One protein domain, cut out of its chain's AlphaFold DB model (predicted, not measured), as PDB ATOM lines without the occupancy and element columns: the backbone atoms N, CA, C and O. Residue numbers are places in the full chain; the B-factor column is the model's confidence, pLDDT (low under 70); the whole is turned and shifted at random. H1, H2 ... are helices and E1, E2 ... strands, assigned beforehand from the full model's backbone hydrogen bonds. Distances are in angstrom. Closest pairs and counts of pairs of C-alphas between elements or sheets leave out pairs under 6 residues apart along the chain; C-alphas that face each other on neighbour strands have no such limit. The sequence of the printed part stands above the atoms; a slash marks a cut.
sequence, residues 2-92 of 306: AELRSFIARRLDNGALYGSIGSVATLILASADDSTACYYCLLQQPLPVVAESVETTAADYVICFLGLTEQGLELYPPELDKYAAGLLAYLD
ATOM      1  N   ALA A   2       2.852 -33.399  -9.466       81.19
ATOM      2  CA  ALA A   2       2.408 -32.598  -8.313       81.19
ATOM      3  C   ALA A   2       2.203 -31.101  -8.639       81.19
ATOM      4  O   ALA A   2       1.206 -30.509  -8.232       81.19
ATOM      5  N   GLU A   3       3.098 -30.514  -9.435       83.00
ATOM      6  CA  GLU A   3       2.999 -29.121  -9.894       83.00
ATOM      7  C   GLU A   3       1.757 -28.885 -10.759       83.00
ATOM      8  O   GLU A   3       0.985 -27.970 -10.475       83.00
ATOM      9  N   LEU A   4       1.499 -29.763 -11.736       83.12
ATOM     10  CA  LEU A   4       0.294 -29.720 -12.571       83.12
ATOM     11  C   LEU A   4      -0.979 -29.838 -11.722       83.12
ATOM     12  O   LEU A   4      -1.905 -29.052 -11.893       83.12
ATOM     13  N   ARG A   5      -1.012 -30.762 -10.752       84.25
ATOM     14  CA  ARG A   5      -2.154 -30.897  -9.832       84.25
ATOM     15  C   ARG A   5      -2.379 -29.620  -9.022       84.25
ATOM     16  O   ARG A   5      -3.514 -29.173  -8.904       84.25
ATOM     17  N   SER A   6      -1.312 -29.002  -8.511       84.81
ATOM     18  CA  SER A   6      -1.411 -27.737  -7.768       84.81
ATOM     19  C   SER A   6      -1.894 -26.574  -8.643       84.81
ATOM     20  O   SER A   6      -2.674 -25.735  -8.192       84.81
ATOM     21  N   PHE A   7      -1.465 -26.545  -9.906       84.94
ATOM     22  CA  PHE A   7      -1.878 -25.556 -10.892       84.94
ATOM     23  C   PHE A   7      -3.373 -25.675 -11.208       84.94
ATOM     24  O   PHE A   7      -4.094 -24.678 -11.153       84.94
ATOM     25  N   ILE A   8      -3.846 -26.895 -11.471       85.75
ATOM     26  CA  ILE A   8      -5.258 -27.172 -11.749       85.75
ATOM     27  C   ILE A   8      -6.131 -26.905 -10.521       85.75
ATOM     28  O   ILE A   8      -7.169 -26.268 -10.666       85.75
ATOM     29  N   ALA A   9      -5.700 -27.292  -9.316       83.88
ATOM     30  CA  ALA A   9      -6.439 -27.011  -8.081       83.88
ATOM     31  C   ALA A   9      -6.709 -25.507  -7.905       83.88
ATOM     32  O   ALA A   9      -7.850 -25.103  -7.712       83.88
ATOM     33  N   ARG A  10      -5.696 -24.653  -8.117       84.31
ATOM     34  CA  ARG A  10      -5.875 -23.188  -8.076       84.31
ATOM     35  C   ARG A  10      -6.869 -22.677  -9.121       84.31
ATOM     36  O   ARG A  10      -7.556 -21.689  -8.885       84.31
ATOM     37  N   ARG A  11      -6.917 -23.297 -10.305       81.00
ATOM     38  CA  ARG A  11      -7.854 -22.917 -11.377       81.00
ATOM     39  C   ARG A  11      -9.281 -23.379 -11.074       81.00
ATOM     40  O   ARG A  11     -10.209 -22.630 -11.371       81.00
ATOM     41  N   LEU A  12      -9.443 -24.549 -10.458       79.50
ATOM     42  CA  LEU A  12     -10.725 -25.042  -9.947       79.50
ATOM     43  C   LEU A  12     -11.265 -24.123  -8.844       79.50
ATOM     44  O   LEU A  12     -12.396 -23.659  -8.952       79.50
ATOM     45  N   ASP A  13     -10.436 -23.779  -7.853       77.31
ATOM     46  CA  ASP A  13     -10.823 -22.917  -6.723       77.31
ATOM     47  C   ASP A  13     -11.264 -21.515  -7.173       77.31
ATOM     48  O   ASP A  13     -12.165 -20.913  -6.593       77.31
ATOM     49  N   ASN A  14     -10.653 -21.002  -8.245       76.25
ATOM     50  CA  ASN A  14     -10.985 -19.701  -8.825       76.25
ATOM     51  C   ASN A  14     -12.198 -19.736  -9.773       76.25
ATOM     52  O   ASN A  14     -12.518 -18.710 -10.375       76.25
ATOM     53  N   GLY A  15     -12.845 -20.892  -9.962       67.25
ATOM     54  CA  GLY A  15     -13.963 -21.035 -10.896       67.25
ATOM     55  C   GLY A  15     -13.562 -20.822 -12.361       67.25
ATOM     56  O   GLY A  15     -14.364 -20.365 -13.164       67.25
ATOM     57  N   ALA A  16     -12.314 -21.114 -12.739       64.56
ATOM     58  CA  ALA A  16     -11.824 -20.933 -14.113       64.56
ATOM     59  C   ALA A  16     -12.122 -22.136 -15.034       64.56
ATOM     60  O   ALA A  16     -11.604 -22.204 -16.148       64.56
ATOM     61  N   LEU A  17     -12.911 -23.100 -14.555       64.38
ATOM     62  CA  LEU A  17     -13.245 -24.366 -15.204       64.38
ATOM     63  C   LEU A  17     -14.769 -24.521 -15.228       64.38
ATOM     64  O   LEU A  17     -15.342 -25.269 -14.441       64.38
ATOM     65  N   TYR A  18     -15.431 -23.770 -16.109       58.28
ATOM     66  CA  TYR A  18     -16.867 -23.910 -16.344       58.28
ATOM     67  C   TYR A  18     -17.121 -24.327 -17.790       58.28
ATOM     68  O   TYR A  18     -16.875 -23.564 -18.721       58.28
ATOM     69  N   GLY A  19     -17.662 -25.533 -17.955       61.69
ATOM     70  CA  GLY A  19     -18.090 -26.067 -19.246       61.69
ATOM     71  C   GLY A  19     -17.046 -26.930 -19.956       61.69
ATOM     72  O   GLY A  19     -15.918 -27.101 -19.504       61.69
ATOM     73  N   SER A  20     -17.462 -27.486 -21.094       66.19
ATOM     74  CA  SER A  20     -16.678 -28.406 -21.924       66.19
ATOM     75  C   SER A  20     -15.647 -27.716 -22.826       66.19
ATOM     76  O   SER A  20     -15.050 -28.381 -23.667       66.19
ATOM     77  N   ILE A  21     -15.490 -26.394 -22.706       81.00
ATOM     78  CA  ILE A  21     -14.559 -25.594 -23.510       81.00
ATOM     79  C   ILE A  21     -13.265 -25.446 -22.719       81.00
ATOM     80  O   ILE A  21     -13.271 -24.986 -21.574       81.00
ATOM     81  N   GLY A  22     -12.156 -25.849 -23.320       82.19
ATOM     82  CA  GLY A  22     -10.853 -25.774 -22.700       82.19
ATOM     83  C   GLY A  22     -10.235 -24.387 -22.729       82.19
ATOM     84  O   GLY A  22     -10.587 -23.503 -23.507       82.19
ATOM     85  N   SER A  23      -9.275 -24.198 -21.835       86.38
ATOM     86  CA  SER A  23      -8.453 -22.998 -21.739       86.38
ATOM     87  C   SER A  23      -6.986 -23.378 -21.846       86.38
ATOM     88  O   SER A  23      -6.579 -24.446 -21.394       86.38
ATOM     89  N   VAL A  24      -6.180 -22.492 -22.425       86.69
ATOM     90  CA  VAL A  24      -4.725 -22.650 -22.488       86.69
ATOM     91  C   VAL A  24      -4.088 -21.702 -21.486       86.69
ATOM     92  O   VAL A  24      -4.512 -20.557 -21.337       86.69
ATOM     93  N   ALA A  25      -3.092 -22.187 -20.758       85.81
ATOM     94  CA  ALA A  25      -2.331 -21.366 -19.836       85.81
ATOM     95  C   ALA A  25      -0.892 -21.851 -19.704       85.81
ATOM     96  O   ALA A  25      -0.591 -23.034 -19.864       85.81
ATOM     97  N   THR A  26      -0.022 -20.925 -19.330       83.81
ATOM     98  CA  THR A  26       1.359 -21.206 -18.962       83.81
ATOM     99  C   THR A  26       1.451 -22.006 -17.673       83.81
ATOM    100  O   THR A  26       0.903 -21.626 -16.634       83.81
ATOM    101  N   LEU A  27       2.234 -23.073 -17.735       81.38
ATOM    102  CA  LEU A  27       2.683 -23.873 -16.618       81.38
ATOM    103  C   LEU A  27       4.211 -23.803 -16.546       81.38
ATOM    104  O   LEU A  27       4.917 -24.182 -17.479       81.38
ATOM    105  N   ILE A  28       4.724 -23.337 -15.413       76.69
ATOM    106  CA  ILE A  28       6.157 -23.358 -15.119       76.69
ATOM    107  C   ILE A  28       6.424 -24.642 -14.337       76.69
ATOM    108  O   ILE A  28       5.967 -24.775 -13.201       76.69
ATOM    109  N   LEU A  29       7.109 -25.593 -14.970       75.38
ATOM    110  CA  LEU A  29       7.510 -26.852 -14.348       75.38
ATOM    111  C   LEU A  29       8.936 -26.715 -13.815       75.38
ATOM    112  O   LEU A  29       9.804 -26.253 -14.547       75.38
ATOM    113  N   ALA A  30       9.230 -27.176 -12.597       67.88
ATOM    114  CA  ALA A  30      10.580 -27.042 -12.021       67.88
ATOM    115  C   ALA A  30      11.662 -27.863 -12.751       67.88
ATOM    116  O   ALA A  30      12.846 -27.734 -12.453       67.88
ATOM    117  N   SER A  31      11.254 -28.732 -13.678       64.25
ATOM    118  CA  SER A  31      12.126 -29.598 -14.481       64.25
ATOM    119  C   SER A  31      12.329 -29.114 -15.921       64.25
ATOM    120  O   SER A  31      13.119 -29.719 -16.641       64.25
ATOM    121  N   ALA A  32      11.628 -28.059 -16.343       61.25
ATOM    122  CA  ALA A  32      11.764 -27.472 -17.668       61.25
ATOM    123  C   ALA A  32      12.398 -26.083 -17.532       61.25
ATOM    124  O   ALA A  32      11.876 -25.241 -16.807       61.25
ATOM    125  N   ASP A  33      13.509 -25.845 -18.234       58.41
ATOM    126  CA  ASP A  33      14.109 -24.504 -18.332       58.41
ATOM    127  C   ASP A  33      13.179 -23.517 -19.078       58.41
ATOM    128  O   ASP A  33      13.295 -22.304 -18.905       58.41
ATOM    129  N   ASP A  34      12.213 -24.043 -19.844       64.12
ATOM    130  CA  ASP A  34      11.248 -23.296 -20.652       64.12
ATOM    131  C   ASP A  34       9.808 -23.408 -20.118       64.12
ATOM    132  O   ASP A  34       9.391 -24.421 -19.541       64.12
ATOM    133  N   SER A  35       9.005 -22.364 -20.351       72.44
ATOM    134  CA  SER A  35       7.588 -22.363 -19.990       72.44
ATOM    135  C   SER A  35       6.794 -23.354 -20.853       72.44
ATOM    136  O   SER A  35       6.883 -23.373 -22.079       72.44
ATOM    137  N   THR A  36       6.009 -24.217 -20.206       82.62
ATOM    138  CA  THR A  36       5.184 -25.235 -20.875       82.62
ATOM    139  C   THR A  36       3.760 -24.715 -21.002       82.62
ATOM    140  O   THR A  36       3.199 -24.224 -20.027       82.62
ATOM    141  N   ALA A  37       3.119 -24.850 -22.160       86.94
ATOM    142  CA  ALA A  37       1.685 -24.579 -22.245       86.94
ATOM    143  C   ALA A  37       0.878 -25.791 -21.794       86.94
ATOM    144  O   ALA A  37       1.176 -26.927 -22.158       86.94
ATOM    145  N   CYS A  38      -0.194 -25.532 -21.059       89.56
ATOM    146  CA  CYS A  38      -1.182 -26.518 -20.672       89.56
ATOM    147  C   CYS A  38      -2.535 -26.091 -21.230       89.56
ATOM    148  O   CYS A  38      -3.116 -25.108 -20.770       89.56
ATOM    149  N   TYR A  39      -3.051 -26.848 -22.193       90.62
ATOM    150  CA  TYR A  39      -4.485 -26.864 -22.450       90.62
ATOM    151  C   TYR A  39      -5.150 -27.680 -21.343       90.62
ATOM    152  O   TYR A  39      -4.660 -28.761 -21.009       90.62
ATOM    153  N   TYR A  40      -6.248 -27.191 -20.781       89.75
ATOM    154  CA  TYR A  40      -7.016 -27.910 -19.775       89.75
ATOM    155  C   TYR A  40      -8.522 -27.690 -19.949       89.75
ATOM    156  O   TYR A  40      -8.959 -26.582 -20.257       89.75
ATOM    157  N   CYS A  41      -9.323 -28.732 -19.731       89.25
ATOM    158  CA  CYS A  41     -10.785 -28.651 -19.771       89.25
ATOM    159  C   CYS A  41     -11.430 -29.584 -18.740       89.25
ATOM    160  O   CYS A  41     -10.838 -30.593 -18.345       89.25
ATOM    161  N   LEU A  42     -12.653 -29.248 -18.320       87.25
ATOM    162  CA  LEU A  42     -13.474 -30.103 -17.467       87.25
ATOM    163  C   LEU A  42     -14.343 -31.005 -18.344       87.25
ATOM    164  O   LEU A  42     -15.062 -30.531 -19.223       87.25
ATOM    165  N   LEU A  43     -14.284 -32.304 -18.088       83.25
ATOM    166  CA  LEU A  43     -15.084 -33.308 -18.761       83.25
ATOM    167  C   LEU A  43     -16.025 -33.958 -17.748       83.25
ATOM    168  O   LEU A  43     -15.590 -34.659 -16.837       83.25
ATOM    169  N   GLN A  44     -17.318 -33.710 -17.922       78.19
ATOM    170  CA  GLN A  44     -18.361 -34.236 -17.048       78.19
ATOM    171  C   GLN A  44     -19.038 -35.416 -17.739       78.19
ATOM    172  O   GLN A  44     -19.453 -35.307 -18.898       78.19
ATOM    173  N   GLN A  45     -19.156 -36.548 -17.044       69.50
ATOM    174  CA  GLN A  45     -19.958 -37.654 -17.555       69.50
ATOM    175  C   GLN A  45     -21.439 -37.239 -17.587       69.50
ATOM    176  O   GLN A  45     -21.941 -36.695 -16.600       69.50
ATOM    177  N   PRO A  46     -22.164 -37.488 -18.691       63.25
ATOM    178  CA  PRO A  46     -23.594 -37.230 -18.720       63.25
ATOM    179  C   PRO A  46     -24.295 -38.103 -17.673       63.25
ATOM    180  O   PRO A  46     -24.087 -39.316 -17.623       63.25
ATOM    181  N   LEU A  47     -25.131 -37.480 -16.838       56.84
ATOM    182  CA  LEU A  47     -25.961 -38.185 -15.861       56.84
ATOM    183  C   LEU A  47     -26.822 -39.239 -16.584       56.84
ATOM    184  O   LEU A  47     -27.458 -38.910 -17.593       56.84
ATOM    185  N   PRO A  48     -26.871 -40.493 -16.102       52.53
ATOM    186  CA  PRO A  48     -27.714 -41.509 -16.713       52.53
ATOM    187  C   PRO A  48     -29.186 -41.085 -16.614       52.53
ATOM    188  O   PRO A  48     -29.716 -40.864 -15.530       52.53
ATOM    189  N   VAL A  49     -29.863 -40.986 -17.764       52.78
ATOM    190  CA  VAL A  49     -31.267 -40.537 -17.879       52.78
ATOM    191  C   VAL A  49     -32.259 -41.546 -17.269       52.78
ATOM    192  O   VAL A  49     -33.436 -41.243 -17.105       52.78
ATOM    193  N   VAL A  50     -31.806 -42.748 -16.895       53.59
ATOM    194  CA  VAL A  50     -32.660 -43.808 -16.343       53.59
ATOM    195  C   VAL A  50     -31.937 -44.537 -15.212       53.59
ATOM    196  O   VAL A  50     -31.258 -45.529 -15.453       53.59
ATOM    197  N   ALA A  51     -32.083 -44.061 -13.978       41.69
ATOM    198  CA  ALA A  51     -31.919 -44.892 -12.786       41.69
ATOM    199  C   ALA A  51     -32.577 -44.203 -11.582       41.69
ATOM    200  O   ALA A  51     -31.936 -43.484 -10.819       41.69
ATOM    201  N   GLU A  52     -33.874 -44.447 -11.385       47.00
ATOM    202  CA  GLU A  52     -34.391 -44.469 -10.019       47.00
ATOM    203  C   GLU A  52     -33.617 -45.575  -9.284       47.00
ATOM    204  O   GLU A  52     -33.664 -46.733  -9.691       47.00
ATOM    205  N   SER A  53     -32.879 -45.200  -8.236       46.28
ATOM    206  CA  SER A  53     -32.024 -46.044  -7.380       46.28
ATOM    207  C   SER A  53     -30.655 -46.466  -7.949       46.28
ATOM    208  O   SER A  53     -30.494 -47.568  -8.445       46.28
ATOM    209  N   VAL A  54     -29.656 -45.583  -7.838       42.31
ATOM    210  CA  VAL A  54     -28.323 -45.757  -7.201       42.31
ATOM    211  C   VAL A  54     -27.665 -44.369  -7.265       42.31
ATOM    212  O   VAL A  54     -27.712 -43.728  -8.308       42.31
ATOM    213  N   GLU A  55     -27.073 -43.877  -6.173       42.19
ATOM    214  CA  GLU A  55     -26.235 -42.667  -6.182       42.19
ATOM    215  C   GLU A  55     -24.946 -42.926  -6.987       42.19
ATOM    216  O   GLU A  55     -23.864 -43.105  -6.435       42.19
ATOM    217  N   THR A  56     -25.037 -42.998  -8.315       45.16
ATOM    218  CA  THR A  56     -23.867 -42.901  -9.187       45.16
ATOM    219  C   THR A  56     -23.461 -41.436  -9.231       45.16
ATOM    220  O   THR A  56     -23.976 -40.644 -10.018       45.16
ATOM    221  N   THR A  57     -22.549 -41.049  -8.338       48.19
ATOM    222  CA  THR A  57     -21.873 -39.753  -8.403       48.19
ATOM    223  C   THR A  57     -21.185 -39.651  -9.762       48.19
ATOM    224  O   THR A  57     -20.226 -40.382 -10.014       48.19
ATOM    225  N   ALA A  58     -21.692 -38.793 -10.649       59.75
ATOM    226  CA  ALA A  58     -21.006 -38.460 -11.889       59.75
ATOM    227  C   ALA A  58     -19.601 -37.960 -11.523       59.75
ATOM    228  O   ALA A  58     -19.461 -36.992 -10.775       59.75
ATOM    229  N   ALA A  59     -18.571 -38.681 -11.963       70.94
ATOM    230  CA  ALA A  59     -17.197 -38.277 -11.722       70.94
ATOM    231  C   ALA A  59     -16.825 -37.189 -12.734       70.94
ATOM    232  O   ALA A  59     -16.970 -37.377 -13.946       70.94
ATOM    233  N   ASP A  60     -16.349 -36.061 -12.219       81.56
ATOM    234  CA  ASP A  60     -15.798 -34.977 -13.022       81.56
ATOM    235  C   ASP A  60     -14.306 -35.236 -13.264       81.56
ATOM    236  O   ASP A  60     -13.538 -35.474 -12.329       81.56
ATOM    237  N   TYR A  61     -13.885 -35.173 -14.526       84.19
ATOM    238  CA  TYR A  61     -12.499 -35.395 -14.931       84.19
ATOM    239  C   TYR A  61     -11.894 -34.109 -15.482       84.19
ATOM    240  O   TYR A  61     -12.520 -33.407 -16.270       84.19
ATOM    241  N   VAL A  62     -10.646 -33.814 -15.120       87.06
ATOM    242  CA  VAL A  62      -9.882 -32.731 -15.754       87.06
ATOM    243  C   VAL A  62      -8.895 -33.336 -16.738       87.06
ATOM    244  O   VAL A  62      -8.058 -34.157 -16.366       87.06
ATOM    245  N   ILE A  63      -8.979 -32.906 -17.994       89.00
ATOM    246  CA  ILE A  63      -8.047 -33.304 -19.051       89.00
ATOM    247  C   ILE A  63      -7.002 -32.210 -19.193       89.00
ATOM    248  O   ILE A  63      -7.340 -31.030 -19.158       89.00
ATOM    249  N   CYS A  64      -5.736 -32.599 -19.348       90.06
ATOM    250  CA  CYS A  64      -4.625 -31.682 -19.575       90.06
ATOM    251  C   CYS A  64      -3.777 -32.168 -20.755       90.06
ATOM    252  O   CYS A  64      -3.284 -33.296 -20.728       90.06
ATOM    253  N   PHE A  65      -3.556 -31.308 -21.751       90.44
ATOM    254  CA  PHE A  65      -2.575 -31.535 -22.814       90.44
ATOM    255  C   PHE A  65      -1.420 -30.555 -22.645       90.44
ATOM    256  O   PHE A  65      -1.633 -29.346 -22.542       90.44
ATOM    257  N   LEU A  66      -0.199 -31.085 -22.607       88.25
ATOM    258  CA  LEU A  66       1.015 -30.299 -22.415       88.25
ATOM    259  C   LEU A  66       1.726 -30.106 -23.755       88.25
ATOM    260  O   LEU A  66       1.988 -31.071 -24.472       88.25
ATOM    261  N   GLY A  67       2.043 -28.858 -24.079       82.19
ATOM    262  CA  GLY A  67       2.790 -28.464 -25.266       82.19
ATOM    263  C   GLY A  67       4.051 -27.699 -24.880       82.19
ATOM    264  O   GLY A  67       4.046 -26.919 -23.933       82.19
ATOM    265  N   LEU A  68       5.129 -27.897 -25.640       69.69
ATOM    266  CA  LEU A  68       6.440 -27.289 -25.373       69.69
ATOM    267  C   LEU A  68       6.475 -25.763 -25.571       69.69
ATOM    268  O   LEU A  68       7.445 -25.128 -25.186       69.69
ATOM    269  N   THR A  69       5.448 -25.170 -26.186       67.31
ATOM    270  CA  THR A  69       5.387 -23.727 -26.447       67.31
ATOM    271  C   THR A  69       3.978 -23.189 -26.239       67.31
ATOM    272  O   THR A  69       3.026 -23.735 -26.802       67.31
ATOM    273  N   GLU A  70       3.863 -22.074 -25.518       60.00
ATOM    274  CA  GLU A  70       2.599 -21.373 -25.235       60.00
ATOM    275  C   GLU A  70       1.798 -21.026 -26.484       60.00
ATOM    276  O   GLU A  70       0.645 -21.429 -26.620       60.00
ATOM    277  N   GLN A  71       2.465 -20.393 -27.447       66.94
ATOM    278  CA  GLN A  71       1.855 -19.944 -28.700       66.94
ATOM    279  C   GLN A  71       1.330 -21.099 -29.563       66.94
ATOM    280  O   GLN A  71       0.552 -20.877 -30.482       66.94
ATOM    281  N   GLY A  72       1.758 -22.336 -29.298       78.88
ATOM    282  CA  GLY A  72       1.355 -23.490 -30.087       78.88
ATOM    283  C   GLY A  72      -0.065 -23.959 -29.775       78.88
ATOM    284  O   GLY A  72      -0.880 -24.105 -30.685       78.88
ATOM    285  N   LEU A  73      -0.373 -24.205 -28.495       87.19
ATOM    286  CA  LEU A  73      -1.664 -24.789 -28.104       87.19
ATOM    287  C   LEU A  73      -2.834 -23.811 -28.251       87.19
ATOM    288  O   LEU A  73      -3.945 -24.252 -28.535       87.19
ATOM    289  N   GLU A  74      -2.586 -22.504 -28.145       88.69
ATOM    290  CA  GLU A  74      -3.599 -21.458 -28.368       88.69
ATOM    291  C   GLU A  74      -4.179 -21.462 -29.790       88.69
ATOM    292  O   GLU A  74      -5.268 -20.936 -30.017       88.69
ATOM    293  N   LEU A  75      -3.497 -22.100 -30.746       89.12
ATOM    294  CA  LEU A  75      -3.958 -22.208 -32.127       89.12
ATOM    295  C   LEU A  75      -4.920 -23.383 -32.370       89.12
ATOM    296  O   LEU A  75      -5.597 -23.394 -33.397       89.12
ATOM    297  N   TYR A  76      -4.982 -24.358 -31.455       90.56
ATOM    298  CA  TYR A  76      -5.769 -25.593 -31.569       90.56
ATOM    299  C   TYR A  76      -6.933 -25.792 -30.563       90.56
ATOM    300  O   TYR A  76      -7.389 -26.932 -30.454       90.56
ATOM    301  N   PRO A  77      -7.474 -24.784 -29.835       88.25
ATOM    302  CA  PRO A  77      -8.583 -25.009 -28.906       88.25
ATOM    303  C   PRO A  77      -9.746 -25.839 -29.473       88.25
ATOM    304  O   PRO A  77     -10.092 -26.827 -28.834       88.25
ATOM    305  N   PRO A  78     -10.296 -25.573 -30.679       88.94
ATOM    306  CA  PRO A  78     -11.453 -26.334 -31.150       88.94
ATOM    307  C   PRO A  78     -11.107 -27.794 -31.478       88.94
ATOM    308  O   PRO A  78     -11.936 -28.689 -31.303       88.94
ATOM    309  N   GLU A  79      -9.887 -28.069 -31.946       92.25
ATOM    310  CA  GLU A  79      -9.419 -29.438 -32.155       92.25
ATOM    311  C   GLU A  79      -9.210 -30.181 -30.833       92.25
ATOM    312  O   GLU A  79      -9.568 -31.357 -30.736       92.25
ATOM    313  N   LEU A  80      -8.663 -29.503 -29.821       92.19
ATOM    314  CA  LEU A  80      -8.422 -30.072 -28.495       92.19
ATOM    315  C   LEU A  80      -9.726 -30.284 -27.720       92.19
ATOM    316  O   LEU A  80      -9.873 -31.330 -27.094       92.19
ATOM    317  N   ASP A  81     -10.694 -29.373 -27.838       91.06
ATOM    318  CA  ASP A  81     -12.052 -29.517 -27.297       91.06
ATOM    319  C   ASP A  81     -12.720 -30.770 -27.871       91.06
ATOM    320  O   ASP A  81     -13.212 -31.634 -27.142       91.06
ATOM    321  N   LYS A  82     -12.692 -30.912 -29.203       91.44
ATOM    322  CA  LYS A  82     -13.276 -32.068 -29.893       91.44
ATOM    323  C   LYS A  82     -12.582 -33.371 -29.503       91.44
ATOM    324  O   LYS A  82     -13.248 -34.393 -29.340       91.44
ATOM    325  N   TYR A  83     -11.259 -33.345 -29.370       92.25
ATOM    326  CA  TYR A  83     -10.486 -34.511 -28.958       92.25
ATOM    327  C   TYR A  83     -10.786 -34.908 -27.508       92.25
ATOM    328  O   TYR A  83     -11.061 -36.072 -27.221       92.25
ATOM    329  N   ALA A  84     -10.820 -33.932 -26.601       90.75
ATOM    330  CA  ALA A  84     -11.186 -34.130 -25.206       90.75
ATOM    331  C   ALA A  84     -12.605 -34.697 -25.067       90.75
ATOM    332  O   ALA A  84     -12.812 -35.647 -24.319       90.75
ATOM    333  N   ALA A  85     -13.571 -34.194 -25.844       89.19
ATOM    334  CA  ALA A  85     -14.931 -34.728 -25.866       89.19
ATOM    335  C   ALA A  85     -14.984 -36.204 -26.304       89.19
ATOM    336  O   ALA A  85     -15.781 -36.975 -25.777       89.19
ATOM    337  N   GLY A  86     -14.109 -36.627 -27.224       89.12
ATOM    338  CA  GLY A  86     -13.993 -38.029 -27.635       89.12
ATOM    339  C   GLY A  86     -13.548 -38.969 -26.508       89.12
ATOM    340  O   GLY A  86     -13.888 -40.153 -26.535       89.12
ATOM    341  N   LEU A  87     -12.874 -38.446 -25.476       88.75
ATOM    342  CA  LEU A  87     -12.463 -39.228 -24.310       88.75
ATOM    343  C   LEU A  87     -13.659 -39.724 -23.483       88.75
ATOM    344  O   LEU A  87     -13.533 -40.746 -22.813       88.75
ATOM    345  N   LEU A  88     -14.831 -39.073 -23.577       86.00
ATOM    346  CA  LEU A  88     -16.059 -39.499 -22.887       86.00
ATOM    347  C   LEU A  88     -16.399 -40.970 -23.147       86.00
ATOM    348  O   LEU A  88     -16.882 -41.647 -22.246       86.00
ATOM    349  N   ALA A  89     -16.113 -41.477 -24.350       86.62
ATOM    350  CA  ALA A  89     -16.384 -42.864 -24.726       86.62
ATOM    351  C   ALA A  89     -15.530 -43.896 -23.963       86.62
ATOM    352  O   ALA A  89     -15.847 -45.082 -23.985       86.62
ATOM    353  N   TYR A  90     -14.453 -43.450 -23.310       85.56
ATOM    354  CA  TYR A  90     -13.500 -44.290 -22.585       85.56
ATOM    355  C   TYR A  90     -13.519 -44.054 -21.074       85.56
ATOM    356  O   TYR A  90     -12.810 -44.749 -20.351       85.56
ATOM    357  N   LEU A  91     -14.275 -43.066 -20.586       84.00
ATOM    358  CA  LEU A  91     -14.381 -42.813 -19.154       84.00
ATOM    359  C   LEU A  91     -15.265 -43.878 -18.502       84.00
ATOM    360  O   LEU A  91     -16.489 -43.842 -18.620       84.00
ATOM    361  N   ASP A  92     -14.634 -44.796 -17.786       78.62
ATOM    362  CA  ASP A  92     -15.254 -45.889 -17.046       78.62
ATOM    363  C   ASP A  92     -14.652 -46.007 -15.633       78.62
ATOM    364  O   ASP A  92     -13.874 -45.162 -15.188       78.62
TER     365      ASP A  92
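AT A GLANCE: This is residues 2 to 92 of the 306 residues of the protein "Chromosome 17 open reading frame 75" of Petromyzon marinus (UniProt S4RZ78). A strongly twisted sheet of three strands, E1 E2 E3, forms the middle layer, with H1 over one face and H3, with the short H2, over the other. The loop between E2 and E3 extends the length to one end, where residues 49 to 55 stick out free. The printed part has 91 residues with three named helices and three named strands, in the order H1 E1 E2 E3 H2 H3; the sheet is antiparallel and the class is mixed. It is only just loose, close to compact, with a radius of gyration of the C-alphas of 15.1 A and spans of 53 by 26 by 21 A.

IN THESE COORDINATES: H1, residues 2 to 13, begins at C-alpha 2 (2.408, -32.598, -8.313) and is 16.5 A long. E1 is residues 23 to 27, 12.3 A; E2 residues 36 to 44, 25.5 A; E3 residues 60 to 67, 23.2 A. H2 is residues 70 to 73, 6.2 A. H3, residues 77 to 90, 20.9 A, ends at C-alpha 90 (-13.500, -44.290, -22.585).

HOW THE PARTS SIT: The strands form a meander, each the antiparallel neighbour of the one before, in two hairpins: E1 with E2 (N 25 to O 38, 2.9 A) and E2 with E3 (N 41 to O 63, 3.1 A). With helices on both faces there are three layers: H1 has a height over the sheet of 9.2 A, and on the opposite face H3 also 9.2 A. The closest C-alphas of H1 and E1 are those of Leu 4 and Leu 27, 7.5 A; of H3 and E2, Leu 43 and Ala 85, 7.2 A. H2 lies over E2, Ala 37 and Glu 70 having the closest C-alphas, 4.5 A. Every O i to N i+4 pair is within hydrogen-bond range in H1 and 7 of 10 in H3; H2 is too short for one.

THE WHOLE: The C-alphas of Asp 33 and Glu 52 are farthest apart, 53.1 A. The printed part has no cut, and the link E2 to E3 is long. Mean pLDDT of the printed part is 76.4; residues 15 to 20, 30 to 34, 45 to 58 and 68 to 71 are under 70.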